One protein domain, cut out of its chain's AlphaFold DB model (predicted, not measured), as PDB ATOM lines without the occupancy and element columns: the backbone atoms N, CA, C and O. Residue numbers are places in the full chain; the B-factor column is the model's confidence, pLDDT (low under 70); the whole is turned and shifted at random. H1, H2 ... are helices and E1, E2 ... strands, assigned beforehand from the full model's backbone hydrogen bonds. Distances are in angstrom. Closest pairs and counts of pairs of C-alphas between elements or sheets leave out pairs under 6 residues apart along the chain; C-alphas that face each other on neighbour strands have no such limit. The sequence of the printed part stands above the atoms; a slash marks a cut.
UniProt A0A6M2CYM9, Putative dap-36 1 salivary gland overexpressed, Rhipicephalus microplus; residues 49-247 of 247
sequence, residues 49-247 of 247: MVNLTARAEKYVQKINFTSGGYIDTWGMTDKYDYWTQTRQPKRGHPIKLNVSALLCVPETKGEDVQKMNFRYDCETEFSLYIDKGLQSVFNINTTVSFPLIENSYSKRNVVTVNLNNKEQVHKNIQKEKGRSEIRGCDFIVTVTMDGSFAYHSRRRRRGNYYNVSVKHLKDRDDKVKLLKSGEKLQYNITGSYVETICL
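Overview. This is residues 49 to 247 of the 247 residues of the protein "Putative dap-36 1 salivary gland overexpressed" of Rhipicephalus microplus (UniProt A0A6M2CYM9). A long, strand-built rod: at one end the long strands E4, E7 and E11 wrap round with the hairpin E5 and E6 as a narrow, loosely closed barrel, and at the other a small sheet of E2, E8 and E9 has H1 over one face. E7 runs on into E8 and joins the two halves, with H3 near the joint. The printed part has 199 residues, with three named helices and eleven named strands, mostly strand by class, in the order E1 H1 E2 H2 E3 E4 E5 E6 E7 E8 E9 H3 E10 E11 along the chain. The whole is loose, with a radius of gyration of the C-alphas of 21.8 A and spans of 75 by 36 by 24 A.

Along the chain. E1, residues 49 to 51, begins at C-alpha 49 (-23.501, 33.648, 42.324). H1 is residues 52 to 66, 21.4 A long; E2 is 70 to 75, H2 81 to 84 and E3 96 to 99. E4, residues 114 to 135, measures 33.4 A and bends by 148 degrees at residue 117. E5 is 141 to 146 and E6 157 to 162. E7, residues 168 to 194, measures 26.1 A and bends by 151 degrees at residue 179. E8 is 196 to 203, E9 206 to 213, H3 214 to 217 and E10 227 to 229. E11, residues 232 to 246, spans 41.5 A, bends by 55 degrees at residue 239 and ends at C-alpha 246 (-14.662, 35.793, 10.084).

Arrangement. The largest sheet is branched and strongly twisted. E4, E7 and E11 are antiparallel neighbours of one another: N 124 and O 174 are 2.8 A apart, N 127 and O 242 2.8 A, N 193 and O 233 2.7 A. Its edge strands are E1, parallel to E4 (N 135 to O 50, 2.8 A), E3, antiparallel to E7 (N 98 to O 192, 2.8 A), and E10, in a hairpin with E11 (N 227 to O 234, 2.8 A). The hairpin E5 and E6 has N 144 and O 159 at 2.8 A; the closest C-alphas of E5 and E7, Thr 142 and Val 189, are 7.6 A apart. H3 is on the branched sheet, at a height of 7.3 A. In the strongly twisted sheet E2 E8 E9, E8 is the antiparallel neighbour of E2 (N 200 to O 73, 2.8 A) and of E9 (N 212 to O 197, 2.8 A). H1 is on one face, making two layers, a helix over a sheet, at a height of 9.0 A. H2 only grazes this sheet with residues 81 to 83. H1, with residues 55 to 59, and H3 only just touch, with 3 pairs of C-alphas within 8 A, closest Arg 55 and Leu 217 at 6.3 A. Every O i to N i+4 pair is within hydrogen-bond range in H1; H2 and H3 are too short for one.

Size, cuts and confidence. The C-alphas farthest apart, Phe 118 and Arg 205, are 75.2 A apart. The printed part has no cut. The links H2 to E3 and E3 to E4 are long. Mean pLDDT of the printed part is 88.6, under 70 at residues 69, 87 to 90, 108 to 112, 152 to 153 and 220 to 224.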
ATOM      1  N   MET A  49     -24.268  32.466  41.928       92.00
ATOM      2  CA  MET A  49     -23.501  33.648  42.324       92.00
ATOM      3  C   MET A  49     -23.038  33.576  43.782       92.00
ATOM      4  O   MET A  49     -23.842  33.542  44.715       92.00
ATOM      5  N   VAL A  50     -21.723  33.632  44.010       92.69
ATOM      6  CA  VAL A  50     -21.169  33.867  45.354       92.69
ATOM      7  C   VAL A  50     -21.149  35.357  45.636       92.69
ATOM      8  O   VAL A  50     -20.486  36.106  44.930       92.69
ATOM      9  N   ASN A  51     -21.795  35.802  46.711       94.31
ATOM     10  CA  ASN A  51     -21.719  37.196  47.141       94.31
ATOM     11  C   ASN A  51     -20.676  37.373  48.257       94.31
ATOM     12  O   ASN A  51     -20.918  37.019  49.413       94.31
ATOM     13  N   LEU A  52     -19.513  37.930  47.910       94.00
ATOM     14  CA  LEU A  52     -18.395  38.132  48.837       94.00
ATOM     15  C   LEU A  52     -18.748  39.113  49.966       94.00
ATOM     16  O   LEU A  52     -18.377  38.892  51.120       94.00
ATOM     17  N   THR A  53     -19.497  40.170  49.651       94.94
ATOM     18  CA  THR A  53     -19.930  41.179  50.625       94.94
ATOM     19  C   THR A  53     -20.886  40.576  51.647       94.94
ATOM     20  O   THR A  53     -20.670  40.733  52.845       94.94
ATOM     21  N   ALA A  54     -21.869  39.794  51.198       94.50
ATOM     22  CA  ALA A  54     -22.797  39.090  52.079       94.50
ATOM     23  C   ALA A  54     -22.077  38.067  52.976       94.50
ATOM     24  O   ALA A  54     -22.481  37.835  54.116       94.50
ATOM     25  N   ARG A  55     -20.986  37.451  52.498       92.81
ATOM     26  CA  ARG A  55     -20.153  36.552  53.319       92.81
ATOM     27  C   ARG A  55     -19.424  37.306  54.426       92.81
ATOM     28  O   ARG A  55     -19.438  36.852  55.572       92.81
ATOM     29  N   ALA A  56     -18.818  38.446  54.106       94.81
ATOM     30  CA  ALA A  56     -18.181  39.299  55.104       94.81
ATOM     31  C   ALA A  56     -19.196  39.840  56.116       94.81
ATOM     32  O   ALA A  56     -18.944  39.792  57.319       94.81
ATOM     33  N   GLU A  57     -20.375  40.251  55.655       95.44
ATOM     34  CA  GLU A  57     -21.461  40.709  56.518       95.44
ATOM     35  C   GLU A  57     -21.893  39.623  57.510       95.44
ATOM     36  O   GLU A  57     -21.908  39.860  58.718       95.44
ATOM     37  N   LYS A  58     -22.153  38.398  57.032       93.81
ATOM     38  CA  LYS A  58     -22.481  37.253  57.899       93.81
ATOM     39  C   LYS A  58     -21.384  36.973  58.926       93.81
ATOM     40  O   LYS A  58     -21.683  36.645  60.075       93.81
ATOM     41  N   TYR A  59     -20.114  37.105  58.539       93.44
ATOM     42  CA  TYR A  59     -18.998  36.972  59.474       93.44
ATOM     43  C   TYR A  59     -19.057  38.047  60.568       93.44
ATOM     44  O   TYR A  59     -18.977  37.725  61.753       93.44
ATOM     45  N   VAL A  60     -19.234  39.314  60.184       94.69
ATOM     46  CA  VAL A  60     -19.329  40.446  61.116       94.69
ATOM     47  C   VAL A  60     -20.518  40.276  62.065       94.69
ATOM     48  O   VAL A  60     -20.347  40.400  63.275       94.69
ATOM     49  N   GLN A  61     -21.692  39.904  61.549       93.56
ATOM     50  CA  GLN A  61     -22.887  39.625  62.352       93.56
ATOM     51  C   GLN A  61     -22.634  38.520  63.386       93.56
ATOM     52  O   GLN A  61     -23.013  38.659  64.549       93.56
ATOM     53  N   LYS A  62     -21.930  37.449  62.998       92.50
ATOM     54  CA  LYS A  62     -21.551  36.379  63.925       92.50
ATOM     55  C   LYS A  62     -20.657  36.891  65.055       92.50
ATOM     56  O   LYS A  62     -20.911  36.561  66.208       92.50
ATOM     57  N   ILE A  63     -19.641  37.700  64.742       91.19
ATOM     58  CA  ILE A  63     -18.761  38.296  65.762       91.19
ATOM     59  C   ILE A  63     -19.543  39.231  66.687       91.19
ATOM     60  O   ILE A  63     -19.342  39.183  67.901       91.19
ATOM     61  N   ASN A  64     -20.441  40.044  66.128       90.75
ATOM     62  CA  ASN A  64     -21.316  40.941  66.883       90.75
ATOM     63  C   ASN A  64     -22.144  40.156  67.916       90.75
ATOM     64  O   ASN A  64     -22.202  40.525  69.085       90.75
ATOM     65  N   PHE A  65     -22.706  39.015  67.501       88.56
ATOM     66  CA  PHE A  65     -23.477  38.132  68.375       88.56
ATOM     67  C   PHE A  65     -22.618  37.470  69.465       88.56
ATOM     68  O   PHE A  65     -23.008  37.446  70.628       88.56
ATOM     69  N   THR A  66     -21.439  36.939  69.120       86.50
ATOM     70  CA  THR A  66     -20.635  36.139  70.065       86.50
ATOM     71  C   THR A  66     -19.804  36.963  71.045       86.50
ATOM     72  O   THR A  66     -19.515  36.491  72.139       86.50
ATOM     73  N   SER A  67     -19.373  38.166  70.664       76.06
ATOM     74  CA  SER A  67     -18.382  38.933  71.436       76.06
ATOM     75  C   SER A  67     -18.999  39.950  72.402       76.06
ATOM     76  O   SER A  67     -18.260  40.681  73.063       76.06
ATOM     77  N   GLY A  68     -20.334  40.039  72.475       71.00
ATOM     78  CA  GLY A  68     -21.056  40.963  73.364       71.00
ATOM     79  C   GLY A  68     -20.726  42.450  73.152       71.00
ATOM     80  O   GLY A  68     -21.019  43.282  74.011       71.00
ATOM     81  N   GLY A  69     -20.063  42.784  72.042       67.19
ATOM     82  CA  GLY A  69     -19.695  44.137  71.641       67.19
ATOM     83  C   GLY A  69     -20.578  44.587  70.486       67.19
ATOM     84  O   GLY A  69     -20.933  43.767  69.655       67.19
ATOM     85  N   TYR A  70     -20.915  45.876  70.437       87.25
ATOM     86  CA  TYR A  70     -21.765  46.455  69.397       87.25
ATOM     87  C   TYR A  70     -20.888  46.873  68.211       87.25
ATOM     88  O   TYR A  70     -20.179  47.879  68.295       87.25
ATOM     89  N   ILE A  71     -20.873  46.079  67.140       93.00
ATOM     90  CA  ILE A  71     -20.268  46.480  65.865       93.00
ATOM     91  C   ILE A  71     -21.211  47.479  65.196       93.00
ATOM     92  O   ILE A  71     -22.339  47.131  64.857       93.00
ATOM     93  N   ASP A  72     -20.758  48.720  65.035       92.12
ATOM     94  CA  ASP A  72     -21.536  49.810  64.440       92.12
ATOM     95  C   ASP A  72     -21.192  50.046  62.965       92.12
ATOM     96  O   ASP A  72     -22.085  50.375  62.187       92.12
ATOM     97  N   THR A  73     -19.939  49.834  62.553       94.69
ATOM     98  CA  THR A  73     -19.517  49.958  61.149       94.69
ATOM     99  C   THR A  73     -18.521  48.872  60.740       94.69
ATOM    100  O   THR A  73     -17.803  48.295  61.561       94.69
ATOM    101  N   TRP A  74     -18.490  48.557  59.443       96.12
ATOM    102  CA  TRP A  74     -17.508  47.659  58.836       96.12
ATOM    103  C   TRP A  74     -17.331  47.969  57.348       96.12
ATOM    104  O   TRP A  74     -18.191  48.593  56.727       96.12
ATOM    105  N   GLY A  75     -16.211  47.540  56.769       95.88
ATOM    106  CA  GLY A  75     -15.916  47.766  55.360       95.88
ATOM    107  C   GLY A  75     -14.781  46.896  54.827       95.88
ATOM    108  O   GLY A  75     -13.887  46.467  55.557       95.88
ATOM    109  N   MET A  76     -14.835  46.622  53.523       94.88
ATOM    110  CA  MET A  76     -13.883  45.754  52.813       94.88
ATOM    111  C   MET A  76     -12.916  46.526  51.908       94.88
ATOM    112  O   MET A  76     -11.864  46.003  51.550       94.88
ATOM    113  N   THR A  77     -13.289  47.743  51.517       94.44
ATOM    114  CA  THR A  77     -12.549  48.570  50.561       94.44
ATOM    115  C   THR A  77     -11.572  49.492  51.277       94.44
ATOM    116  O   THR A  77     -11.723  49.773  52.463       94.44
ATOM    117  N   ASP A  78     -10.596  49.998  50.534       93.06
ATOM    118  CA  ASP A  78      -9.628  51.010  50.973       93.06
ATOM    119  C   ASP A  78     -10.259  52.347  51.401       93.06
ATOM    120  O   ASP A  78      -9.630  53.126  52.109       93.06
ATOM    121  N   LYS A  79     -11.516  52.595  51.020       94.44
ATOM    122  CA  LYS A  79     -12.289  53.783  51.410       94.44
ATOM    123  C   LYS A  79     -12.844  53.726  52.834       94.44
ATOM    124  O   LYS A  79     -13.346  54.734  53.315       94.44
ATOM    125  N   TYR A  80     -12.816  52.567  53.489       94.75
ATOM    126  CA  TYR A  80     -13.325  52.439  54.852       94.75
ATOM    127  C   TYR A  80     -12.392  53.128  55.860       94.75
ATOM    128  O   TYR A  80     -11.174  52.975  55.767       94.75
ATOM    129  N   ASP A  81     -12.961  53.822  56.853       92.25
ATOM    130  CA  ASP A  81     -12.250  54.694  57.807       92.25
ATOM    131  C   ASP A  81     -11.027  54.056  58.479       92.25
ATOM    132  O   ASP A  81     -10.066  54.745  58.819       92.25
ATOM    133  N   TYR A  82     -11.032  52.737  58.679       90.69
ATOM    134  CA  TYR A  82      -9.873  52.020  59.215       90.69
ATOM    135  C   TYR A  82      -8.608  52.205  58.360       90.69
ATOM    136  O   TYR A  82      -7.511  52.330  58.900       90.69
ATOM    137  N   TRP A  83      -8.756  52.232  57.035       91.50
ATOM    138  CA  TRP A  83      -7.649  52.293  56.080       91.50
ATOM    139  C   TRP A  83      -7.184  53.716  55.775       91.50
ATOM    140  O   TRP A  83      -6.052  53.900  55.335       91.50
ATOM    141  N   THR A  84      -8.030  54.714  56.026       88.06
ATOM    142  CA  THR A  84      -7.734  56.128  55.749       88.06
ATOM    143  C   THR A  84      -7.091  56.846  56.943       88.06
ATOM    144  O   THR A  84      -6.475  57.898  56.778       88.06
ATOM    145  N   GLN A  85      -7.174  56.280  58.153       83.38
ATOM    146  CA  GLN A  85      -6.569  56.851  59.360       83.38
ATOM    147  C   GLN A  85      -5.043  56.698  59.389       83.38
ATOM    148  O   GLN A  85      -4.517  55.601  59.282       83.38
ATOM    149  N   THR A  86      -4.304  57.761  59.713       71.38
ATOM    150  CA  THR A  86      -2.824  57.763  59.743       71.38
ATOM    151  C   THR A  86      -2.201  56.795  60.769       71.38
ATOM    152  O   THR A  86      -1.048  56.394  60.629       71.38
ATOM    153  N   ARG A  87      -2.932  56.420  61.832       69.25
ATOM    154  CA  ARG A  87      -2.400  55.630  62.967       69.25
ATOM    155  C   ARG A  87      -2.687  54.123  62.897       69.25
ATOM    156  O   ARG A  87      -2.012  53.363  63.588       69.25
ATOM    157  N   GLN A  88      -3.658  53.694  62.092       66.12
ATOM    158  CA  GLN A  88      -4.141  52.305  62.029       66.12
ATOM    159  C   GLN A  88      -3.463  51.370  60.995       66.12
ATOM    160  O   GLN A  88      -3.379  50.176  61.289       66.12
ATOM    161  N   PRO A  89      -2.897  51.808  59.844       60.81
ATOM    162  CA  PRO A  89      -2.479  50.899  58.765       60.81
ATOM    163  C   PRO A  89      -1.208  50.080  59.049       60.81
ATOM    164  O   PRO A  89      -0.632  49.489  58.144       60.81
ATOM    165  N   LYS A  90      -0.763  49.967  60.307       65.12
ATOM    166  CA  LYS A  90       0.375  49.105  60.671       65.12
ATOM    167  C   LYS A  90       0.022  47.612  60.702       65.12
ATOM    168  O   LYS A  90       0.916  46.787  60.867       65.12
ATOM    169  N   ARG A  91      -1.263  47.247  60.592       72.44
ATOM    170  CA  ARG A  91      -1.746  45.858  60.671       72.44
ATOM    171  C   ARG A  91      -2.561  45.500  59.424       72.44
ATOM    172  O   ARG A  91      -3.781  45.658  59.404       72.44
ATOM    173  N   GLY A  92      -1.873  44.990  58.403       84.50
ATOM    174  CA  GLY A  92      -2.465  44.476  57.161       84.50
ATOM    175  C   GLY A  92      -2.720  45.537  56.085       84.50
ATOM    176  O   GLY A  92      -2.250  46.665  56.184       84.50
ATOM    177  N   HIS A  93      -3.461  45.155  55.042       91.81
ATOM    178  CA  HIS A  93      -3.857  46.033  53.939       91.81
ATOM    179  C   HIS A  93      -5.295  45.725  53.475       91.81
ATOM    180  O   HIS A  93      -5.775  44.608  53.717       91.81
ATOM    181  N   PRO A  94      -5.972  46.673  52.793       93.56
ATOM    182  CA  PRO A  94      -7.273  46.429  52.174       93.56
ATOM    183  C   PRO A  94      -7.218  45.255  51.201       93.56
ATOM    184  O   PRO A  94      -6.151  44.920  50.674       93.56
ATOM    185  N   ILE A  95      -8.369  44.647  50.933       95.75
ATOM    186  CA  ILE A  95      -8.447  43.517  50.009       95.75
ATOM    187  C   ILE A  95      -8.015  43.954  48.605       95.75
ATOM    188  O   ILE A  95      -8.511  44.941  48.064       95.75
ATOM    189  N   LYS A  96      -7.113  43.181  48.004       96.00
ATOM    190  CA  LYS A  96      -6.692  43.284  46.609       96.00
ATOM    191  C   LYS A  96      -7.101  42.022  45.867       96.00
ATOM    192  O   LYS A  96      -7.008  40.920  46.411       96.00
ATOM    193  N   LEU A  97      -7.530  42.196  44.621       96.69
ATOM    194  CA  LEU A  97      -7.829  41.094  43.717       96.69
ATOM    195  C   LEU A  97      -6.683  40.884  42.732       96.69
ATOM    196  O   LEU A  97      -6.163  41.839  42.160       96.69
ATOM    197  N   ASN A  98      -6.343  39.622  42.509       97.81
ATOM    198  CA  ASN A  98      -5.582  39.166  41.360       97.81
ATOM    199  C   ASN A  98      -6.468  38.200  40.570       97.81
ATOM    200  O   ASN A  98      -6.929  37.199  41.118       97.81
ATOM    201  N   VAL A  99      -6.740  38.526  39.312       98.19
ATOM    202  CA  VAL A  99      -7.638  37.770  38.438       98.19
ATOM    203  C   VAL A  99      -6.796  37.199  37.306       98.19
ATOM    204  O   VAL A  99      -6.094  37.946  36.626       98.19
ATOM    205  N   SER A 100      -6.835  35.881  37.119       98.00
ATOM    206  CA  SER A 100      -6.116  35.238  36.019       98.00
ATOM    207  C   SER A 100      -6.685  35.665  34.666       98.00
ATOM    208  O   SER A 100      -7.838  36.094  34.571       98.00
ATOM    209  N   ALA A 101      -5.900  35.483  33.603       97.12
ATOM    210  CA  ALA A 101      -6.445  35.459  32.250       97.12
ATOM    211  C   ALA A 101      -7.521  34.366  32.128       97.12
ATOM    212  O   ALA A 101      -7.522  33.393  32.896       97.12
ATOM    213  N   LEU A 102      -8.425  34.543  31.170       96.38
ATOM    214  CA  LEU A 102      -9.426  33.546  30.824       96.38
ATOM    215  C   LEU A 102      -8.765  32.398  30.056       96.38
ATOM    216  O   LEU A 102      -8.002  32.630  29.118       96.38
ATOM    217  N   LEU A 103      -9.048  31.163  30.471       94.50
ATOM    218  CA  LEU A 103      -8.486  29.948  29.885       94.50
ATOM    219  C   LEU A 103      -9.609  28.980  29.512       94.50
ATOM    220  O   LEU A 103     -10.507  28.772  30.323       94.50
ATOM    221  N   CYS A 104      -9.516  28.342  28.342       92.62
ATOM    222  CA  CYS A 104     -10.340  27.171  28.036       92.62
ATOM    223  C   CYS A 104      -9.888  25.966  28.870       92.62
ATOM    224  O   CYS A 104      -8.686  25.673  28.943       92.62
ATOM    225  N   VAL A 105     -10.847  25.229  29.419       89.75
ATOM    226  CA  VAL A 105     -10.621  23.936  30.063       89.75
ATOM    227  C   VAL A 105     -10.190  22.933  28.983       89.75
ATOM    228  O   VAL A 105     -10.911  22.775  27.998       89.75
ATOM    229  N   PRO A 106      -9.021  22.270  29.116       77.31
ATOM    230  CA  PRO A 106      -8.441  21.445  28.052       77.31
ATOM    231  C   PRO A 106      -9.378  20.378  27.482       77.31
ATOM    232  O   PRO A 106      -9.364  20.163  26.277       77.31
ATOM    233  N   GLU A 107     -10.205  19.771  28.333       71.25
ATOM    234  CA  GLU A 107     -11.146  18.695  27.984       71.25
ATOM    235  C   GLU A 107     -12.311  19.155  27.095       71.25
ATOM    236  O   GLU A 107     -13.035  18.325  26.581       71.25
ATOM    237  N   THR A 108     -12.484  20.465  26.890       62.88
ATOM    238  CA  THR A 108     -13.597  21.041  26.105       62.88
ATOM    239  C   THR A 108     -13.109  21.867  24.916       62.88
ATOM    240  O   THR A 108     -13.869  22.607  24.290       62.88
ATOM    241  N   LYS A 109     -11.806  21.820  24.615       64.06
ATOM    242  CA  LYS A 109     -11.224  22.641  23.550       64.06
ATOM    243  C   LYS A 109     -11.601  22.096  22.177       64.06
ATOM    244  O   LYS A 109     -11.014  21.122  21.722       64.06
ATOM    245  N   GLY A 110     -12.468  22.823  21.474       58.44
ATOM    246  CA  GLY A 110     -12.631  22.678  20.027       58.44
ATOM    247  C   GLY A 110     -13.262  21.362  19.583       58.44
ATOM    248  O   GLY A 110     -13.027  20.957  18.446       58.44
ATOM    249  N   GLU A 111     -14.046  20.711  20.448       56.41
ATOM    250  CA  GLU A 111     -14.745  19.473  20.079       56.41
ATOM    251  C   GLU A 111     -15.789  19.711  18.974       56.41
ATOM    252  O   GLU A 111     -15.985  18.829  18.144       56.41
ATOM    253  N   ASP A 112     -16.327  20.932  18.847       63.31
ATOM    254  CA  ASP A 112     -17.274  21.296  17.791       63.31
ATOM    255  C   ASP A 112     -16.881  22.599  17.078       63.31
ATOM    256  O   ASP A 112     -17.168  23.712  17.528       63.31
ATOM    257  N   VAL A 113     -16.232  22.464  15.920       71.25
ATOM    258  CA  VAL A 113     -16.029  23.575  14.981       71.25
ATOM    259  C   VAL A 113     -17.195  23.606  13.997       71.25
ATOM    260  O   VAL A 113     -17.306  22.740  13.127       71.25
ATOM    261  N   GLN A 114     -18.038  24.636  14.079       74.50
ATOM    262  CA  GLN A 114     -19.131  24.832  13.125       74.50
ATOM    263  C   GLN A 114     -18.748  25.884  12.083       74.50
ATOM    264  O   GLN A 114     -18.553  27.059  12.393       74.50
ATOM    265  N   LYS A 115     -18.665  25.466  10.817       77.56
ATOM    266  CA  LYS A 115     -18.428  26.368   9.682       77.56
ATOM    267  C   LYS A 115     -19.754  26.782   9.067       77.56
ATOM    268  O   LYS A 115     -20.569  25.925   8.729       77.56
ATOM    269  N   MET A 116     -19.951  28.082   8.874       74.56
ATOM    270  CA  MET A 116     -21.136  28.608   8.203       74.56
ATOM    271  C   MET A 116     -20.829  29.119   6.793       74.56
ATOM    272  O   MET A 116     -19.681  29.338   6.402       74.56
ATOM    273  N   ASN A 117     -21.898  29.307   6.019       74.50
ATOM    274  CA  ASN A 117     -21.832  29.878   4.679       74.50
ATOM    275  C   ASN A 117     -21.325  31.329   4.698       74.50
ATOM    276  O   ASN A 117     -21.382  32.017   5.716       74.50
ATOM    277  N   PHE A 118     -20.850  31.790   3.540       79.31
ATOM    278  CA  PHE A 118     -20.376  33.157   3.341       79.31
ATOM    279  C   PHE A 118     -21.464  34.188   3.674       79.31
ATOM    280  O   PHE A 118     -22.610  34.038   3.245       79.31
ATOM    281  N   ARG A 119     -21.087  35.246   4.400       74.88
ATOM    282  CA  ARG A 119     -21.953  36.380   4.745       74.88
ATOM    283  C   ARG A 119     -21.262  37.701   4.403       74.88
ATOM    284  O   ARG A 119     -20.054  37.854   4.585       74.88
ATOM    285  N   TYR A 120     -22.036  38.663   3.896       70.75
ATOM    286  CA  TYR A 120     -21.538  40.008   3.570       70.75
ATOM    287  C   TYR A 120     -21.345  40.897   4.811       70.75
ATOM    288  O   TYR A 120     -20.744  41.965   4.711       70.75
ATOM    289  N   ASP A 121     -21.848  40.448   5.952       82.19
ATOM    290  CA  ASP A 121     -21.909  41.119   7.245       82.19
ATOM    291  C   ASP A 121     -21.444  40.173   8.365       82.19
ATOM    292  O   ASP A 121     -22.092  40.034   9.400       82.19
ATOM    293  N   CYS A 122     -20.324  39.483   8.147       86.00
ATOM    294  CA  CYS A 122     -19.754  38.620   9.168       86.00
ATOM    295  C   CYS A 122     -19.214  39.472  10.332       86.00
ATOM    296  O   CYS A 122     -18.486  40.447  10.129       86.00
ATOM    297  N   GLU A 123     -19.569  39.107  11.561       90.75
ATOM    298  CA  GLU A 123     -19.107  39.776  12.775       90.75
ATOM    299  C   GLU A 123     -18.211  38.828  13.571       90.75
ATOM    300  O   GLU A 123     -18.607  37.724  13.941       90.75
ATOM    301  N   THR A 124     -16.972  39.261  13.790       92.12
ATOM    302  CA  THR A 124     -16.020  38.586  14.663       92.12
ATOM    303  C   THR A 124     -16.302  39.045  16.088       92.12
ATOM    304  O   THR A 124     -16.205  40.236  16.398       92.12
ATOM    305  N   GLU A 125     -16.640  38.108  16.961       94.81
ATOM    306  CA  GLU A 125     -17.167  38.383  18.296       94.81
ATOM    307  C   GLU A 125     -16.891  37.228  19.259       94.81
ATOM    308  O   GLU A 125     -16.533  36.122  18.853       94.81
ATOM    309  N   PHE A 126     -17.079  37.478  20.552       96.12
ATOM    310  CA  PHE A 126     -17.155  36.410  21.538       96.12
ATOM    311  C   PHE A 126     -18.204  36.682  22.613       96.12
ATOM    312  O   PHE A 126     -18.515  37.829  22.950       96.12
ATOM    313  N   SER A 127     -18.698  35.594  23.193       97.31
ATOM    314  CA  SER A 127     -19.632  35.581  24.309       97.31
ATOM    315  C   SER A 127     -19.120  34.687  25.434       97.31
ATOM    316  O   SER A 127     -18.600  33.600  25.195       97.31
ATOM    317  N   LEU A 128     -19.292  35.150  26.668       97.44
ATOM    318  CA  LEU A 128     -19.102  34.393  27.901       97.44
ATOM    319  C   LEU A 128     -20.473  34.155  28.520       97.44
ATOM    320  O   LEU A 128     -21.206  35.122  28.731       97.44
ATOM    321  N   TYR A 129     -20.775  32.912  28.860       96.62
ATOM    322  CA  TYR A 129     -21.943  32.500  29.632       96.62
ATOM    323  C   TYR A 129     -21.435  31.975  30.972       96.62
ATOM    324  O   TYR A 129     -20.630  31.054  30.992       96.62
ATOM    325  N   ILE A 130     -21.793  32.616  32.083       96.31
ATOM    326  CA  ILE A 130     -21.211  32.354  33.405       96.31
ATOM    327  C   ILE A 130     -22.157  31.459  34.203       96.31
ATOM    328  O   ILE A 130     -23.242  31.892  34.578       96.31
ATOM    329  N   ASP A 131     -21.702  30.257  34.554       94.12
ATOM    330  CA  ASP A 131     -22.474  29.303  35.362       94.12
ATOM    331  C   ASP A 131     -22.190  29.460  36.856       94.12
ATOM    332  O   ASP A 131     -23.064  29.276  37.703       94.12
ATOM    333  N   LYS A 132     -20.940  29.790  37.200       94.44
ATOM    334  CA  LYS A 132     -20.498  30.060  38.573       94.44
ATOM    335  C   LYS A 132     -19.808  31.405  38.598       94.44
ATOM    336  O   LYS A 132     -18.700  31.545  38.083       94.44
ATOM    337  N   GLY A 133     -20.470  32.394  39.184       95.25
ATOM    338  CA  GLY A 133     -20.010  33.776  39.196       95.25
ATOM    339  C   GLY A 133     -19.696  34.300  40.593       95.25
ATOM    340  O   GLY A 133     -19.977  33.681  41.621       95.25
ATOM    341  N   LEU A 134     -19.103  35.490  40.625       95.44
ATOM    342  CA  LEU A 134     -18.744  36.191  41.852       95.44
ATOM    343  C   LEU A 134     -19.354  37.596  41.829       95.44
ATOM    344  O   LEU A 134     -19.156  38.369  40.891       95.44
ATOM    345  N   GLN A 135     -20.089  37.923  42.885       95.88
ATOM    346  CA  GLN A 135     -20.598  39.254  43.176       95.88
ATOM    347  C   GLN A 135     -19.744  39.876  44.279       95.88
ATOM    348  O   GLN A 135     -19.551  39.305  45.358       95.88
ATOM    349  N   SER A 136     -19.216  41.061  43.997       95.31
ATOM    350  CA  SER A 136     -18.248  41.736  44.847       95.31
ATOM    351  C   SER A 136     -18.337  43.255  44.708       95.31
ATOM    352  O   SER A 136     -18.810  43.783  43.704       95.31
ATOM    353  N   VAL A 137     -17.827  43.976  45.707       95.62
ATOM    354  CA  VAL A 137     -17.579  45.429  45.621       95.62
ATOM    355  C   VAL A 137     -16.322  45.770  44.811       95.62
ATOM    356  O   VAL A 137     -16.065  46.937  44.531       95.62
ATOM    357  N   PHE A 138     -15.527  44.763  44.445       96.56
ATOM    358  CA  PHE A 138     -14.311  44.914  43.650       96.56
ATOM    359  C   PHE A 138     -14.581  44.606  42.174       96.56
ATOM    360  O   PHE A 138     -15.346  43.699  41.849       96.56
ATOM    361  N   ASN A 139     -13.899  45.316  41.272       96.44
ATOM    362  CA  ASN A 139     -13.918  44.987  39.847       96.44
ATOM    363  C   ASN A 139     -13.171  43.674  39.593       96.44
ATOM    364  O   ASN A 139     -12.037  43.512  40.042       96.44
ATOM    365  N   ILE A 140     -13.788  42.761  38.841       97.88
ATOM    366  CA  ILE A 140     -13.206  41.462  38.491       97.88
ATOM    367  C   ILE A 140     -12.864  41.506  37.007       97.88
ATOM    368  O   ILE A 140     -13.595  40.992  36.163       97.88
ATOM    369  N   ASN A 141     -11.770  42.193  36.691       98.31
ATOM    370  CA  ASN A 141     -11.320  42.364  35.316       98.31
ATOM    371  C   ASN A 141     -10.399  41.205  34.923       98.31
ATOM    372  O   ASN A 141      -9.375  41.002  35.570       98.31
ATOM    373  N   THR A 142     -10.742  40.480  33.862       98.00
ATOM    374  CA  THR A 142      -9.885  39.459  33.246       98.00
ATOM    375  C   THR A 142      -9.540  39.855  31.813       98.00
ATOM    376  O   THR A 142     -10.241  40.660  31.191       98.00
ATOM    377  N   THR A 143      -8.453  39.298  31.294       97.50
ATOM    378  CA  THR A 143      -8.032  39.446  29.903       97.50
ATOM    379  C   THR A 143      -8.387  38.202  29.094       97.50
ATOM    380  O   THR A 143      -8.173  37.068  29.526       97.50
ATOM    381  N   VAL A 144      -8.906  38.433  27.892       96.25
ATOM    382  CA  VAL A 144      -9.178  37.429  26.862       96.25
ATOM    383  C   VAL A 144      -8.204  37.685  25.717       96.25
ATOM    384  O   VAL A 144      -8.234  38.753  25.105       96.25
ATOM    385  N   SER A 145      -7.310  36.735  25.444       94.62
ATOM    386  CA  SER A 145      -6.494  36.754  24.227       94.62
ATOM    387  C   SER A 145      -7.356  36.218  23.094       94.62
ATOM    388  O   SER A 145      -7.460  35.013  22.961       94.62
ATOM    389  N   PHE A 146      -7.996  37.096  22.326       92.25
ATOM    390  CA  PHE A 146      -8.898  36.745  21.233       92.25
ATOM    391  C   PHE A 146      -8.140  36.577  19.896       92.25
ATOM    392  O   PHE A 146      -7.317  37.441  19.585       92.25
ATOM    393  N   PRO A 147      -8.425  35.549  19.074       92.25
ATOM    394  CA  PRO A 147      -9.274  34.410  19.414       92.25
ATOM    395  C   PRO A 147      -8.624  33.564  20.508       92.25
ATOM    396  O   PRO A 147      -7.398  33.405  20.545       92.25
ATOM    397  N   LEU A 148      -9.457  33.080  21.423       90.44
ATOM    398  CA  LEU A 148      -9.013  32.284  22.560       90.44
ATOM    399  C   LEU A 148      -8.663  30.865  22.122       90.44
ATOM    400  O   LEU A 148      -7.732  30.259  22.660       90.44
ATOM    401  N   ILE A 149      -9.404  30.343  21.145       87.94
ATOM    402  CA  ILE A 149      -9.175  29.026  20.565       87.94
ATOM    403  C   ILE A 149      -8.313  29.230  19.320       87.94
ATOM    404  O   ILE A 149      -8.691  29.919  18.376       87.94
ATOM    405  N   GLU A 150      -7.107  28.660  19.330       82.81
ATOM    406  CA  GLU A 150      -6.093  28.969  18.321       82.81
ATOM    407  C   GLU A 150      -6.588  28.733  16.890       82.81
ATOM    408  O   GLU A 150      -7.105  27.672  16.538       82.81
ATOM    409  N   ASN A 151      -6.398  29.740  16.042       76.88
ATOM    410  CA  ASN A 151      -6.624  29.674  14.607       76.88
ATOM    411  C   ASN A 151      -5.346  30.140  13.900       76.88
ATOM    412  O   ASN A 151      -4.772  31.163  14.274       76.88
ATOM    413  N   SER A 152      -4.908  29.415  12.871       69.62
ATOM    414  CA  SER A 152      -3.713  29.731  12.080       69.62
ATOM    415  C   SER A 152      -3.791  31.068  11.335       69.62
ATOM    416  O   SER A 152      -2.759  31.576  10.906       69.62
ATOM    417  N   TYR A 153      -4.987  31.640  11.169       69.19
ATOM    418  CA  TYR A 153      -5.214  32.800  10.298       69.19
ATOM    419  C   TYR A 153      -5.480  34.121  11.035       69.19
ATOM    420  O   TYR A 153      -5.559  35.168  10.396       69.19
ATOM    421  N   SER A 154      -5.605  34.113  12.365       72.31
ATOM    422  CA  SER A 154      -6.117  35.271  13.111       72.31
ATOM    423  C   SER A 154      -5.047  35.941  13.972       72.31
ATOM    424  O   SER A 154      -4.368  35.302  14.777       72.31
ATOM    425  N   LYS A 155      -4.927  37.268  13.852       80.12
ATOM    426  CA  LYS A 155      -4.078  38.075  14.737       80.12
ATOM    427  C   LYS A 155      -4.660  38.087  16.154       80.12
ATOM    428  O   LYS A 155      -5.849  38.341  16.328       80.12
ATOM    429  N   ARG A 156      -3.811  37.868  17.165       86.56
ATOM    430  CA  ARG A 156      -4.224  37.939  18.574       86.56
ATOM    431  C   ARG A 156      -4.422  39.382  19.030       86.56
ATOM    432  O   ARG A 156      -3.519  40.206  18.890       86.56
ATOM    433  N   ASN A 157      -5.566  39.643  19.650       89.12
ATOM    434  CA  ASN A 157      -5.915  40.893  20.314       89.12
ATOM    435  C   ASN A 157      -6.257  40.606  21.779       89.12
ATOM    436  O   ASN A 157      -6.945  39.636  22.082       89.12
ATOM    437  N   VAL A 158      -5.805  41.452  22.704       94.94
ATOM    438  CA  VAL A 158      -6.140  41.303  24.126       94.94
ATOM    439  C   VAL A 158      -7.327  42.196  24.459       94.94
ATOM    440  O   VAL A 158      -7.248  43.415  24.323       94.94
ATOM    441  N   VAL A 159      -8.419  41.591  24.921       96.31
ATOM    442  CA  VAL A 159      -9.644  42.286  25.325       96.31
ATOM    443  C   VAL A 159      -9.841  42.131  26.827       96.31
ATOM    444  O   VAL A 159      -9.855  41.018  27.347       96.31
ATOM    445  N   THR A 160     -10.021  43.243  27.534       97.62
ATOM    446  CA  THR A 160     -10.340  43.226  28.968       97.62
ATOM    447  C   THR A 160     -11.852  43.215  29.173       97.62
ATOM    448  O   THR A 160     -12.574  44.045  28.613       97.62
ATOM    449  N   VAL A 161     -12.336  42.307  30.019       97.75
ATOM    450  CA  VAL A 161     -13.755  42.185  30.382       97.75
ATOM    451  C   VAL A 161     -13.928  42.149  31.899       97.75
ATOM    452  O   VAL A 161     -13.092  41.597  32.608       97.75
ATOM    453  N   ASN A 162     -15.011  42.746  32.402       98.12
ATOM    454  CA  ASN A 162     -15.367  42.714  33.822       98.12
ATOM    455  C   ASN A 162     -16.435  41.641  34.062       98.12
ATOM    456  O   ASN A 162     -17.522  41.729  33.492       98.12
ATOM    457  N   LEU A 163     -16.126  40.664  34.913       98.00
ATOM    458  CA  LEU A 163     -16.999  39.538  35.253       98.00
ATOM    459  C   LEU A 163     -17.816  39.770  36.534       98.00
ATOM    460  O   LEU A 163     -18.626  38.926  36.911       98.00
ATOM    461  N   ASN A 164     -17.604  40.890  37.232       97.62
ATOM    462  CA  ASN A 164     -18.276  41.153  38.501       97.62
ATOM    463  C   ASN A 164     -19.788  41.290  38.314       97.62
ATOM    464  O   ASN A 164     -20.246  42.174  37.585       97.62
ATOM    465  N   ASN A 165     -20.549  40.458  39.032       96.75
ATOM    466  CA  ASN A 165     -22.010  40.460  38.982       96.75
ATOM    467  C   ASN A 165     -22.562  40.320  37.546       96.75
ATOM    468  O   ASN A 165     -23.506  41.016  37.166       96.75
ATOM    469  N   LYS A 166     -21.919  39.480  36.724       97.00
ATOM    470  CA  LYS A 166     -22.346  39.171  35.357       97.00
ATOM    471  C   LYS A 166     -22.739  37.706  35.239       97.00
ATOM    472  O   LYS A 166     -22.073  36.844  35.796       97.00
ATOM    473  N   GLU A 167     -23.786  37.470  34.458       96.69
ATOM    474  CA  GLU A 167     -24.201  36.141  33.988       96.69
ATOM    475  C   GLU A 167     -23.799  35.931  32.523       96.69
ATOM    476  O   GLU A 167     -23.547  34.814  32.091       96.69
ATOM    477  N   GLN A 168     -23.673  37.024  31.764       97.00
ATOM    478  CA  GLN A 168     -23.233  37.005  30.378       97.00
ATOM    479  C   GLN A 168     -22.356  38.224  30.070       97.00
ATOM    480  O   GLN A 168     -22.576  39.325  30.592       97.00
ATOM    481  N   VAL A 169     -21.367  38.037  29.198       97.44
ATOM    482  CA  VAL A 169     -20.567  39.117  28.608       97.44
ATOM    483  C   VAL A 169     -20.465  38.880  27.110       97.44
ATOM    484  O   VAL A 169     -20.062  37.804  26.701       97.44
ATOM    485  N   HIS A 170     -20.773  39.888  26.301       97.19
ATOM    486  CA  HIS A 170     -20.661  39.826  24.845       97.19
ATOM    487  C   HIS A 170     -19.758  40.953  24.335       97.19
ATOM    488  O   HIS A 170     -19.788  42.069  24.875       97.19
ATOM    489  N   LYS A 171     -18.915  40.656  23.344       97.00
ATOM    490  CA  LYS A 171     -17.949  41.595  22.770       97.00
ATOM    491  C   LYS A 171     -17.818  41.417  21.266       97.00
ATOM    492  O   LYS A 171     -17.378  40.370  20.805       97.00
ATOM    493  N   ASN A 172     -18.050  42.511  20.552       93.88
ATOM    494  CA  ASN A 172     -17.833  42.606  19.115       93.88
ATOM    495  C   ASN A 172     -16.419  43.130  18.886       93.88
ATOM    496  O   ASN A 172     -16.010  44.115  19.509       93.88
ATOM    497  N   ILE A 173     -15.666  42.450  18.029       92.19
ATOM    498  CA  ILE A 173     -14.272  42.778  17.728       92.19
ATOM    499  C   ILE A 173     -14.201  43.574  16.433       92.19
ATOM    500  O   ILE A 173     -13.655  44.675  16.418       92.19
ATOM    501  N   GLN A 174     -14.763  43.028  15.355       90.12
ATOM    502  CA  GLN A 174     -14.747  43.649  14.032       90.12
ATOM    503  C   GLN A 174     -15.851  43.084  13.137       90.12
ATOM    504  O   GLN A 174     -16.294  41.956  13.332       90.12
ATOM    505  N   LYS A 175     -16.259  43.866  12.134       87.69
ATOM    506  CA  LYS A 175     -17.192  43.449  11.079       87.69
ATOM    507  C   LYS A 175     -16.469  43.385   9.750       87.69
ATOM    508  O   LYS A 175     -15.873  44.379   9.336       87.69
ATOM    509  N   GLU A 176     -16.544  42.245   9.080       85.06
ATOM    510  CA  GLU A 176     -15.835  41.975   7.833       85.06
ATOM    511  C   GLU A 176     -16.686  41.098   6.902       85.06
ATOM    512  O   GLU A 176     -17.707  40.533   7.289       85.06
ATOM    513  N   LYS A 177     -16.295  40.999   5.631       83.56
ATOM    514  CA  LYS A 177     -16.916  40.060   4.688       83.56
ATOM    515  C   LYS A 177     -16.171  38.741   4.782       83.56
ATOM    516  O   LYS A 177     -14.951  38.755   4.670       83.56
ATOM    517  N   GLY A 178     -16.882  37.629   4.921       86.06
ATOM    518  CA  GLY A 178     -16.204  36.347   5.063       86.06
ATOM    519  C   GLY A 178     -17.122  35.179   5.371       86.06
ATOM    520  O   GLY A 178     -18.346  35.308   5.459       86.06
ATOM    521  N   ARG A 179     -16.511  34.006   5.522       86.69
ATOM    522  CA  ARG A 179     -17.177  32.836   6.110       86.69
ATOM    523  C   ARG A 179     -16.979  32.885   7.617       86.69
ATOM    524  O   ARG A 179     -15.868  33.131   8.068       86.69
ATOM    525  N   SER A 180     -18.030  32.632   8.389       87.62
ATOM    526  CA  SER A 180     -17.893  32.567   9.842       87.62
ATOM    527  C   SER A 180     -17.576  31.148  10.300       87.62
ATOM    528  O   SER A 180     -18.198  30.177   9.858       87.62
ATOM    529  N   GLU A 181     -16.637  31.042  11.227       89.12
ATOM    530  CA  GLU A 181     -16.348  29.833  11.983       89.12
ATOM    531  C   GLU A 181     -16.699  30.073  13.450       89.12
ATOM    532  O   GLU A 181     -16.245  31.050  14.043       89.12
ATOM    533  N   ILE A 182     -17.534  29.199  14.012       89.62
ATOM    534  CA  ILE A 182     -17.988  29.261  15.401       89.62
ATOM    535  C   ILE A 182     -17.283  28.158  16.180       89.62
ATOM    536  O   ILE A 182     -17.231  27.007  15.733       89.62
ATOM    537  N   ARG A 183     -16.742  28.516  17.342       90.19
ATOM    538  CA  ARG A 183     -16.041  27.599  18.239       90.19
ATOM    539  C   ARG A 183     -16.462  27.847  19.674       90.19
ATOM    540  O   ARG A 183     -16.754  28.981  20.051       90.19
ATOM    541  N   GLY A 184     -16.444  26.790  20.475       91.50
ATOM    542  CA  GLY A 184     -16.748  26.866  21.896       91.50
ATOM    543  C   GLY A 184     -15.754  26.098  22.757       91.50
ATOM    544  O   GLY A 184     -15.047  25.210  22.280       91.50
ATOM    545  N   CYS A 185     -15.692  26.483  24.026       92.06
ATOM    546  CA  CYS A 185     -15.044  25.727  25.092       92.06
ATOM    547  C   CYS A 185     -15.671  26.120  26.431       92.06
ATOM    548  O   CYS A 185     -16.215  27.216  26.561       92.06
ATOM    549  N   ASP A 186     -15.522  25.294  27.456       94.31
ATOM    550  CA  ASP A 186     -15.727  25.768  28.819       94.31
ATOM    551  C   ASP A 186     -14.515  26.579  29.263       94.31
ATOM    552  O   ASP A 186     -13.373  26.278  28.908       94.31
ATOM    553  N   PHE A 187     -14.748  27.619  30.055       95.25
ATOM    554  CA  PHE A 187     -13.701  28.487  30.563       95.25
ATOM    555  C   PHE A 187     -13.595  28.454  32.083       95.25
ATOM    556  O   PHE A 187     -14.541  28.182  32.826       95.25
ATOM    557  N   ILE A 188     -12.405  28.826  32.544       96.25
ATOM    558  CA  ILE A 188     -12.104  29.067  33.946       96.25
ATOM    559  C   ILE A 188     -11.327  30.376  34.109       96.25
ATOM    560  O   ILE A 188     -10.374  30.661  33.382       96.25
ATOM    561  N   VAL A 189     -11.735  31.171  35.098       97.62
ATOM    562  CA  VAL A 189     -11.027  32.365  35.571       97.62
ATOM    563  C   VAL A 189     -10.835  32.245  37.076       97.62
ATOM    564  O   VAL A 189     -11.793  32.136  37.839       97.62
ATOM    565  N   THR A 190      -9.585  32.289  37.524       97.50
ATOM    566  CA  THR A 190      -9.237  32.227  38.942       97.50
ATOM    567  C   THR A 190      -9.166  33.631  39.530       97.50
ATOM    568  O   THR A 190      -8.329  34.440  39.131       97.50
ATOM    569  N   VAL A 191      -9.992  33.906  40.536       97.75
ATOM    570  CA  VAL A 191      -9.945  35.122  41.352       97.75
ATOM    571  C   VAL A 191      -9.251  34.805  42.670       97.75
ATOM    572  O   VAL A 191      -9.749  34.022  43.475       97.75
ATOM    573  N   THR A 192      -8.110  35.443  42.912       97.56
ATOM    574  CA  THR A 192      -7.370  35.375  44.175       97.56
ATOM    575  C   THR A 192      -7.530  36.684  44.937       97.56
ATOM    576  O   THR A 192      -7.269  37.760  44.407       97.56
ATOM    577  N   MET A 193      -7.935  36.595  46.197       97.00
ATOM    578  CA  MET A 193      -8.197  37.718  47.091       97.00
ATOM    579  C   MET A 193      -7.179  37.689  48.225       97.00
ATOM    580  O   MET A 193      -6.994  36.656  48.873       97.00
ATOM    581  N   ASP A 194      -6.542  38.824  48.478       96.12
ATOM    582  CA  ASP A 194      -5.509  38.971  49.502       96.12
ATOM    583  C   ASP A 194      -5.732  40.246  50.312       96.12
ATOM    584  O   ASP A 194      -6.123  41.266  49.753       96.12
ATOM    585  N   GLY A 195      -5.471  40.213  51.615       95.38
ATOM    586  CA  GLY A 195      -5.667  41.342  52.523       95.38
ATOM    587  C   GLY A 195      -6.745  41.100  53.574       95.38
ATOM    588  O   GLY A 195      -6.976  39.979  54.035       95.38
ATOM    589  N   SER A 196      -7.365  42.178  54.043       95.69
ATOM    590  CA  SER A 196      -8.320  42.139  55.151       95.69
ATOM    591  C   SER A 196      -9.492  43.085  54.930       95.69
ATOM    592  O   SER A 196      -9.357  44.116  54.279       95.69
ATOM    593  N   PHE A 197     -10.631  42.747  55.525       95.62
ATOM    594  CA  PHE A 197     -11.701  43.704  55.806       95.62
ATOM    595  C   PHE A 197     -11.603  44.141  57.268       95.62
ATOM    596  O   PHE A 197     -10.900  43.509  58.059       95.62
ATOM    597  N   ALA A 198     -12.268  45.228  57.639       95.25
ATOM    598  CA  ALA A 198     -12.209  45.752  58.995       95.25
ATOM    599  C   ALA A 198     -13.593  46.111  59.526       95.25
ATOM    600  O   ALA A 198     -14.513  46.395  58.764       95.25
ATOM    601  N   TYR A 199     -13.725  46.102  60.847       94.88
ATOM    602  CA  TYR A 199     -14.918  46.547  61.553       94.88
ATOM    603  C   TYR A 199     -14.536  47.399  62.756       94.88
ATOM    604  O   TYR A 199     -13.444  47.268  63.315       94.88
ATOM    605  N   HIS A 200     -15.435  48.293  63.138       93.06
ATOM    606  CA  HIS A 200     -15.339  49.063  64.363       93.06
ATOM    607  C   HIS A 200     -16.258  48.433  65.408       93.06
ATOM    608  O   HIS A 200     -17.416  48.128  65.136       93.06
ATOM    609  N   SER A 201     -15.732  48.181  66.602       91.88
ATOM    610  CA  SER A 201     -16.529  47.699  67.726       91.88
ATOM    611  C   SER A 201     -16.562  48.749  68.814       91.88
ATOM    612  O   SER A 201     -15.519  49.195  69.300       91.88
ATOM    613  N   ARG A 202     -17.772  49.110  69.232       87.75
ATOM    614  CA  ARG A 202     -18.017  50.096  70.274       87.75
ATOM    615  C   ARG A 202     -18.434  49.405  71.565       87.75
ATOM    616  O   ARG A 202     -19.410  48.656  71.611       87.75
ATOM    617  N   ARG A 203     -17.729  49.709  72.659       80.25
ATOM    618  CA  ARG A 203     -18.118  49.308  74.017       80.25
ATOM    619  C   ARG A 203     -18.230  50.560  74.884       80.25
ATOM    620  O   ARG A 203     -17.231  51.164  75.270       80.25
ATOM    621  N   ARG A 204     -19.466  50.953  75.209       76.38
ATOM    622  CA  ARG A 204     -19.783  52.224  75.895       76.38
ATOM    623  C   ARG A 204     -19.287  53.436  75.081       76.38
ATOM    624  O   ARG A 204     -19.682  53.581  73.932       76.38
ATOM    625  N   ARG A 205     -18.452  54.314  75.659       72.56
ATOM    626  CA  ARG A 205     -17.990  55.582  75.048       72.56
ATOM    627  C   ARG A 205     -16.696  55.472  74.227       72.56
ATOM    628  O   ARG A 205     -16.241  56.480  73.700       72.56
ATOM    629  N   ARG A 206     -16.073  54.291  74.145       81.75
ATOM    630  CA  ARG A 206     -14.843  54.067  73.365       81.75
ATOM    631  C   ARG A 206     -15.045  52.900  72.404       81.75
ATOM    632  O   ARG A 206     -15.735  51.935  72.735       81.75
ATOM    633  N   GLY A 207     -14.450  53.006  71.224       86.88
ATOM    634  CA  GLY A 207     -14.459  51.949  70.225       86.88
ATOM    635  C   GLY A 207     -13.059  51.665  69.707       86.88
ATOM    636  O   GLY A 207     -12.155  52.489  69.849       86.88
ATOM    637  N   ASN A 208     -12.882  50.460  69.182       89.38
ATOM    638  CA  ASN A 208     -11.634  50.001  68.597       89.38
ATOM    639  C   ASN A 208     -11.915  49.408  67.223       89.38
ATOM    640  O   ASN A 208     -12.956  48.787  67.002       89.38
ATOM    641  N   TYR A 209     -10.954  49.565  66.321       91.12
ATOM    642  CA  TYR A 209     -10.983  48.902  65.032       91.12
ATOM    643  C   TYR A 209     -10.282  47.550  65.092       91.12
ATOM    644  O   TYR A 209      -9.282  47.376  65.789       91.12
ATOM    645  N   TYR A 210     -10.798  46.620  64.302       91.69
ATOM    646  CA  TYR A 210     -10.260  45.281  64.138       91.69
ATOM    647  C   TYR A 210     -10.219  44.948  62.654       91.69
ATOM    648  O   TYR A 210     -11.184  45.207  61.935       91.69
ATOM    649  N   ASN A 211      -9.124  44.346  62.199       93.38
ATOM    650  CA  ASN A 211      -9.012  43.794  60.858       93.38
ATOM    651  C   ASN A 211      -9.155  42.267  60.887       93.38
ATOM    652  O   ASN A 211      -8.786  41.597  61.851       93.38
ATOM    653  N   VAL A 212      -9.695  41.713  59.807       94.00
ATOM    654  CA  VAL A 212      -9.931  40.282  59.634       94.00
ATOM    655  C   VAL A 212      -9.441  39.876  58.255       94.00
ATOM    656  O   VAL A 212      -9.892  40.411  57.243       94.00
ATOM    657  N   SER A 213      -8.529  38.904  58.215       94.88
ATOM    658  CA  SER A 213      -8.033  38.351  56.954       94.88
ATOM    659  C   SER A 213      -9.164  37.711  56.144       94.88
ATOM    660  O   SER A 213     -10.001  36.980  56.684       94.88
ATOM    661  N   VAL A 214      -9.142  37.926  54.826       94.62
ATOM    662  CA  VAL A 214     -10.118  37.354  53.881       94.62
ATOM    663  C   VAL A 214     -10.183  35.832  53.912       94.62
ATOM    664  O   VAL A 214     -11.228  35.263  53.611       94.62
ATOM    665  N   LYS A 215      -9.124  35.151  54.363       93.31
ATOM    666  CA  LYS A 215      -9.106  33.687  54.517       93.31
ATOM    667  C   LYS A 215     -10.197  33.161  55.459       93.31
ATOM    668  O   LYS A 215     -10.567  31.990  55.385       93.31
ATOM    669  N   HIS A 216     -10.697  34.004  56.364       92.56
ATOM    670  CA  HIS A 216     -11.776  33.651  57.286       92.56
ATOM    671  C   HIS A 216     -13.160  33.647  56.623       92.56
ATOM    672  O   HIS A 216     -14.108  33.161  57.235       92.56
ATOM    673  N   LEU A 217     -13.264  34.115  55.374       92.06
ATOM    674  CA  LEU A 217     -14.477  34.051  54.555       92.06
ATOM    675  C   LEU A 217     -14.597  32.741  53.761       92.06
ATOM    676  O   LEU A 217     -15.498  32.620  52.937       92.06
ATOM    677  N   LYS A 218     -13.699  31.768  53.985       90.00
ATOM    678  CA  LYS A 218     -13.765  30.458  53.326       90.00
ATOM    679  C   LYS A 218     -15.087  29.747  53.602       90.00
ATOM    680  O   LYS A 218     -15.620  29.801  54.717       90.00
ATOM    681  N   ASP A 219     -15.547  29.005  52.609       77.50
ATOM    682  CA  ASP A 219     -16.753  28.202  52.742       77.50
ATOM    683  C   ASP A 219     -16.484  26.918  53.528       77.50
ATOM    684  O   ASP A 219     -15.380  26.367  53.525       77.50
ATOM    685  N   ARG A 220     -17.513  26.466  54.251       67.38
ATOM    686  CA  ARG A 220     -17.554  25.138  54.880       67.38
ATOM    687  C   ARG A 220     -18.349  24.125  54.054       67.38
ATOM    688  O   ARG A 220     -18.323  22.953  54.397       67.38
ATOM    689  N   ASP A 221     -19.068  24.595  53.039       61.88
ATOM    690  CA  ASP A 221     -19.995  23.804  52.232       61.88
ATOM    691  C   ASP A 221     -19.358  23.445  50.882       61.88
ATOM    692  O   ASP A 221     -18.563  24.212  50.332       61.88
ATOM    693  N   ASP A 222     -19.689  22.269  50.354       54.75
ATOM    694  CA  ASP A 222     -18.926  21.637  49.280       54.75
ATOM    695  C   ASP A 222     -19.298  22.111  47.867       54.75
ATOM    696  O   ASP A 222     -18.524  21.911  46.929       54.75
ATOM    697  N   LYS A 223     -20.446  22.774  47.696       60.31
ATOM    698  CA  LYS A 223     -21.008  23.052  46.362       60.31
ATOM    699  C   LYS A 223     -20.428  24.291  45.669       60.31
ATOM    700  O   LYS A 223     -20.378  24.326  44.442       60.31
ATOM    701  N   VAL A 224     -19.977  25.301  46.422       66.44
ATOM    702  CA  VAL A 224     -19.499  26.586  45.870       66.44
ATOM    703  C   VAL A 224     -18.307  27.102  46.684       66.44
ATOM    704  O   VAL A 224     -18.431  27.977  47.534       66.44
ATOM    705  N   LYS A 225     -17.130  26.503  46.483       79.69
ATOM    706  CA  LYS A 225     -16.003  26.674  47.409       79.69
ATOM    707  C   LYS A 225     -15.238  27.981  47.189       79.69
ATOM    708  O   LYS A 225     -14.494  28.125  46.223       79.69
ATOM    709  N   LEU A 226     -15.327  28.885  48.163       84.88
ATOM    710  CA  LEU A 226     -14.260  29.843  48.454       84.88
ATOM    711  C   LEU A 226     -13.119  29.085  49.146       84.88
ATOM    712  O   LEU A 226     -13.229  28.705  50.315       84.88
ATOM    713  N   LEU A 227     -12.043  28.828  48.408       87.31
ATOM    714  CA  LEU A 227     -10.925  27.999  48.847       87.31
ATOM    715  C   LEU A 227      -9.876  28.840  49.569       87.31
ATOM    716  O   LEU A 227      -9.509  29.926  49.131       87.31
ATOM    717  N   LYS A 228      -9.348  28.319  50.677       86.56
ATOM    718  CA  LYS A 228      -8.191  28.921  51.343       86.56
ATOM    719  C   LYS A 228      -6.916  28.471  50.629       86.56
ATOM    720  O   LYS A 228      -6.670  27.272  50.541       86.56
ATOM    721  N   SER A 229      -6.084  29.424  50.224       86.69
ATOM    722  CA  SER A 229      -4.742  29.177  49.685       86.69
ATOM    723  C   SER A 229      -3.731  30.004  50.481       86.69
ATOM    724  O   SER A 229      -3.575  31.207  50.272       86.69
ATOM    725  N   GLY A 230      -3.116  29.390  51.498       87.94
ATOM    726  CA  GLY A 230      -2.285  30.108  52.471       87.94
ATOM    727  C   GLY A 230      -3.075  31.194  53.214       87.94
ATOM    728  O   GLY A 230      -4.075  30.903  53.872       87.94
ATOM    729  N   GLU A 231      -2.634  32.445  53.103       87.75
ATOM    730  CA  GLU A 231      -3.315  33.620  53.673       87.75
ATOM    731  C   GLU A 231      -4.369  34.237  52.736       87.75
ATOM    732  O   GLU A 231      -5.055  35.187  53.115       87.75
ATOM    733  N   LYS A 232      -4.532  33.672  51.536       94.25
ATOM    734  CA  LYS A 232      -5.413  34.171  50.480       94.25
ATOM    735  C   LYS A 232      -6.695  33.352  50.379       94.25
ATOM    736  O   LYS A 232      -6.781  32.212  50.851       94.25
ATOM    737  N   LEU A 233      -7.681  33.943  49.721       94.19
ATOM    738  CA  LEU A 233      -8.924  33.289  49.333       94.19
ATOM    739  C   LEU A 233      -8.973  33.156  47.809       94.19
ATOM    740  O   LEU A 233      -8.651  34.107  47.108       94.19
ATOM    741  N   GLN A 234      -9.369  32.000  47.294       95.50
ATOM    742  CA  GLN A 234      -9.430  31.712  45.866       95.50
ATOM    743  C   GLN A 234     -10.841  31.279  45.472       95.50
ATOM    744  O   GLN A 234     -11.505  30.543  46.203       95.50
ATOM    745  N   TYR A 235     -11.291  31.734  44.307       95.25
ATOM    746  CA  TYR A 235     -12.557  31.350  43.701       95.25
ATOM    747  C   TYR A 235     -12.383  31.167  42.198       95.25
ATOM    748  O   TYR A 235     -11.702  31.971  41.563       95.25
ATOM    749  N   ASN A 236     -13.021  30.148  41.630       95.44
ATOM    750  CA  ASN A 236     -13.006  29.908  40.193       95.44
ATOM    751  C   ASN A 236     -14.357  30.329  39.615       95.44
ATOM    752  O   ASN A 236     -15.378  29.729  39.945       95.44
ATOM    753  N   ILE A 237     -14.338  31.352  38.765       96.25
ATOM    754  CA  ILE A 237     -15.462  31.695  37.899       96.25
ATOM    755  C   ILE A 237     -15.407  30.744  36.706       96.25
ATOM    756  O   ILE A 237     -14.346  30.598  36.095       96.25
ATOM    757  N   THR A 238     -16.522  30.091  36.396       95.81
ATOM    758  CA  THR A 238     -16.608  29.101  35.314       95.81
ATOM    759  C   THR A 238     -17.858  29.310  34.478       95.81
ATOM    760  O   THR A 238     -18.844  29.874  34.960       95.81
ATOM    761  N   GLY A 239     -17.824  28.798  33.259       94.81
ATOM    762  CA  GLY A 239     -18.969  28.711  32.365       94.81
ATOM    763  C   GLY A 239     -18.510  28.408  30.946       94.81
ATOM    764  O   GLY A 239     -17.405  27.895  30.779       94.81
ATOM    765  N   SER A 240     -19.294  28.776  29.940       94.94
ATOM    766  CA  SER A 240     -18.982  28.497  28.536       94.94
ATOM    767  C   SER A 240     -18.563  29.751  27.764       94.94
ATOM    768  O   SER A 240     -19.069  30.857  27.965       94.94
ATOM    769  N   TYR A 241     -17.595  29.573  26.876       95.00
ATOM    770  CA  TYR A 241     -17.040  30.558  25.960       95.00
ATOM    771  C   TYR A 241     -17.445  30.184  24.539       95.00
ATOM    772  O   TYR A 241     -17.292  29.031  24.144       95.00
ATOM    773  N   VAL A 242     -17.915  31.157  23.763       94.00
ATOM    774  CA  VAL A 242     -18.197  30.990  22.333       94.00
ATOM    775  C   VAL A 242     -17.545  32.133  21.575       94.00
ATOM    776  O   VAL A 242     -17.749  33.293  21.931       94.00
ATOM    777  N   GLU A 243     -16.789  31.824  20.528       93.62
ATOM    778  CA  GLU A 243     -16.259  32.807  19.585       93.62
ATOM    779  C   GLU A 243     -16.769  32.554  18.173       93.62
ATOM    780  O   GLU A 243     -16.914  31.411  17.740       93.62
ATOM    781  N   THR A 244     -16.989  33.650  17.455       91.69
ATOM    782  CA  THR A 244     -17.227  33.667  16.017       91.69
ATOM    783  C   THR A 244     -16.062  34.406  15.371       91.69
ATOM    784  O   THR A 244     -15.743  35.529  15.765       91.69
ATOM    785  N   ILE A 245     -15.415  33.789  14.384       90.62
ATOM    786  CA  ILE A 245     -14.311  34.383  13.620       90.62
ATOM    787  C   ILE A 245     -14.704  34.451  12.147       90.62
ATOM    788  O   ILE A 245     -15.118  33.445  11.572       90.62
ATOM    789  N   CYS A 246     -14.527  35.616  11.528       89.44
ATOM    790  CA  CYS A 246     -14.662  35.793  10.084       89.44
ATOM    791  C   CYS A 246     -13.357  35.442   9.357       89.44
ATOM    792  O   CYS A 246     -12.288  35.921   9.740       89.44
ATOM    793  N   LEU A 247     -13.465  34.600   8.325       85.69
ATOM    794  CA  LEU A 247     -12.386  34.121   7.452       85.69
ATOM    795  C   LEU A 247     -12.545  34.630   6.018       85.69
ATOM    796  O   LEU A 247     -13.704  34.636   5.523       85.69
TER     797      LEU A 247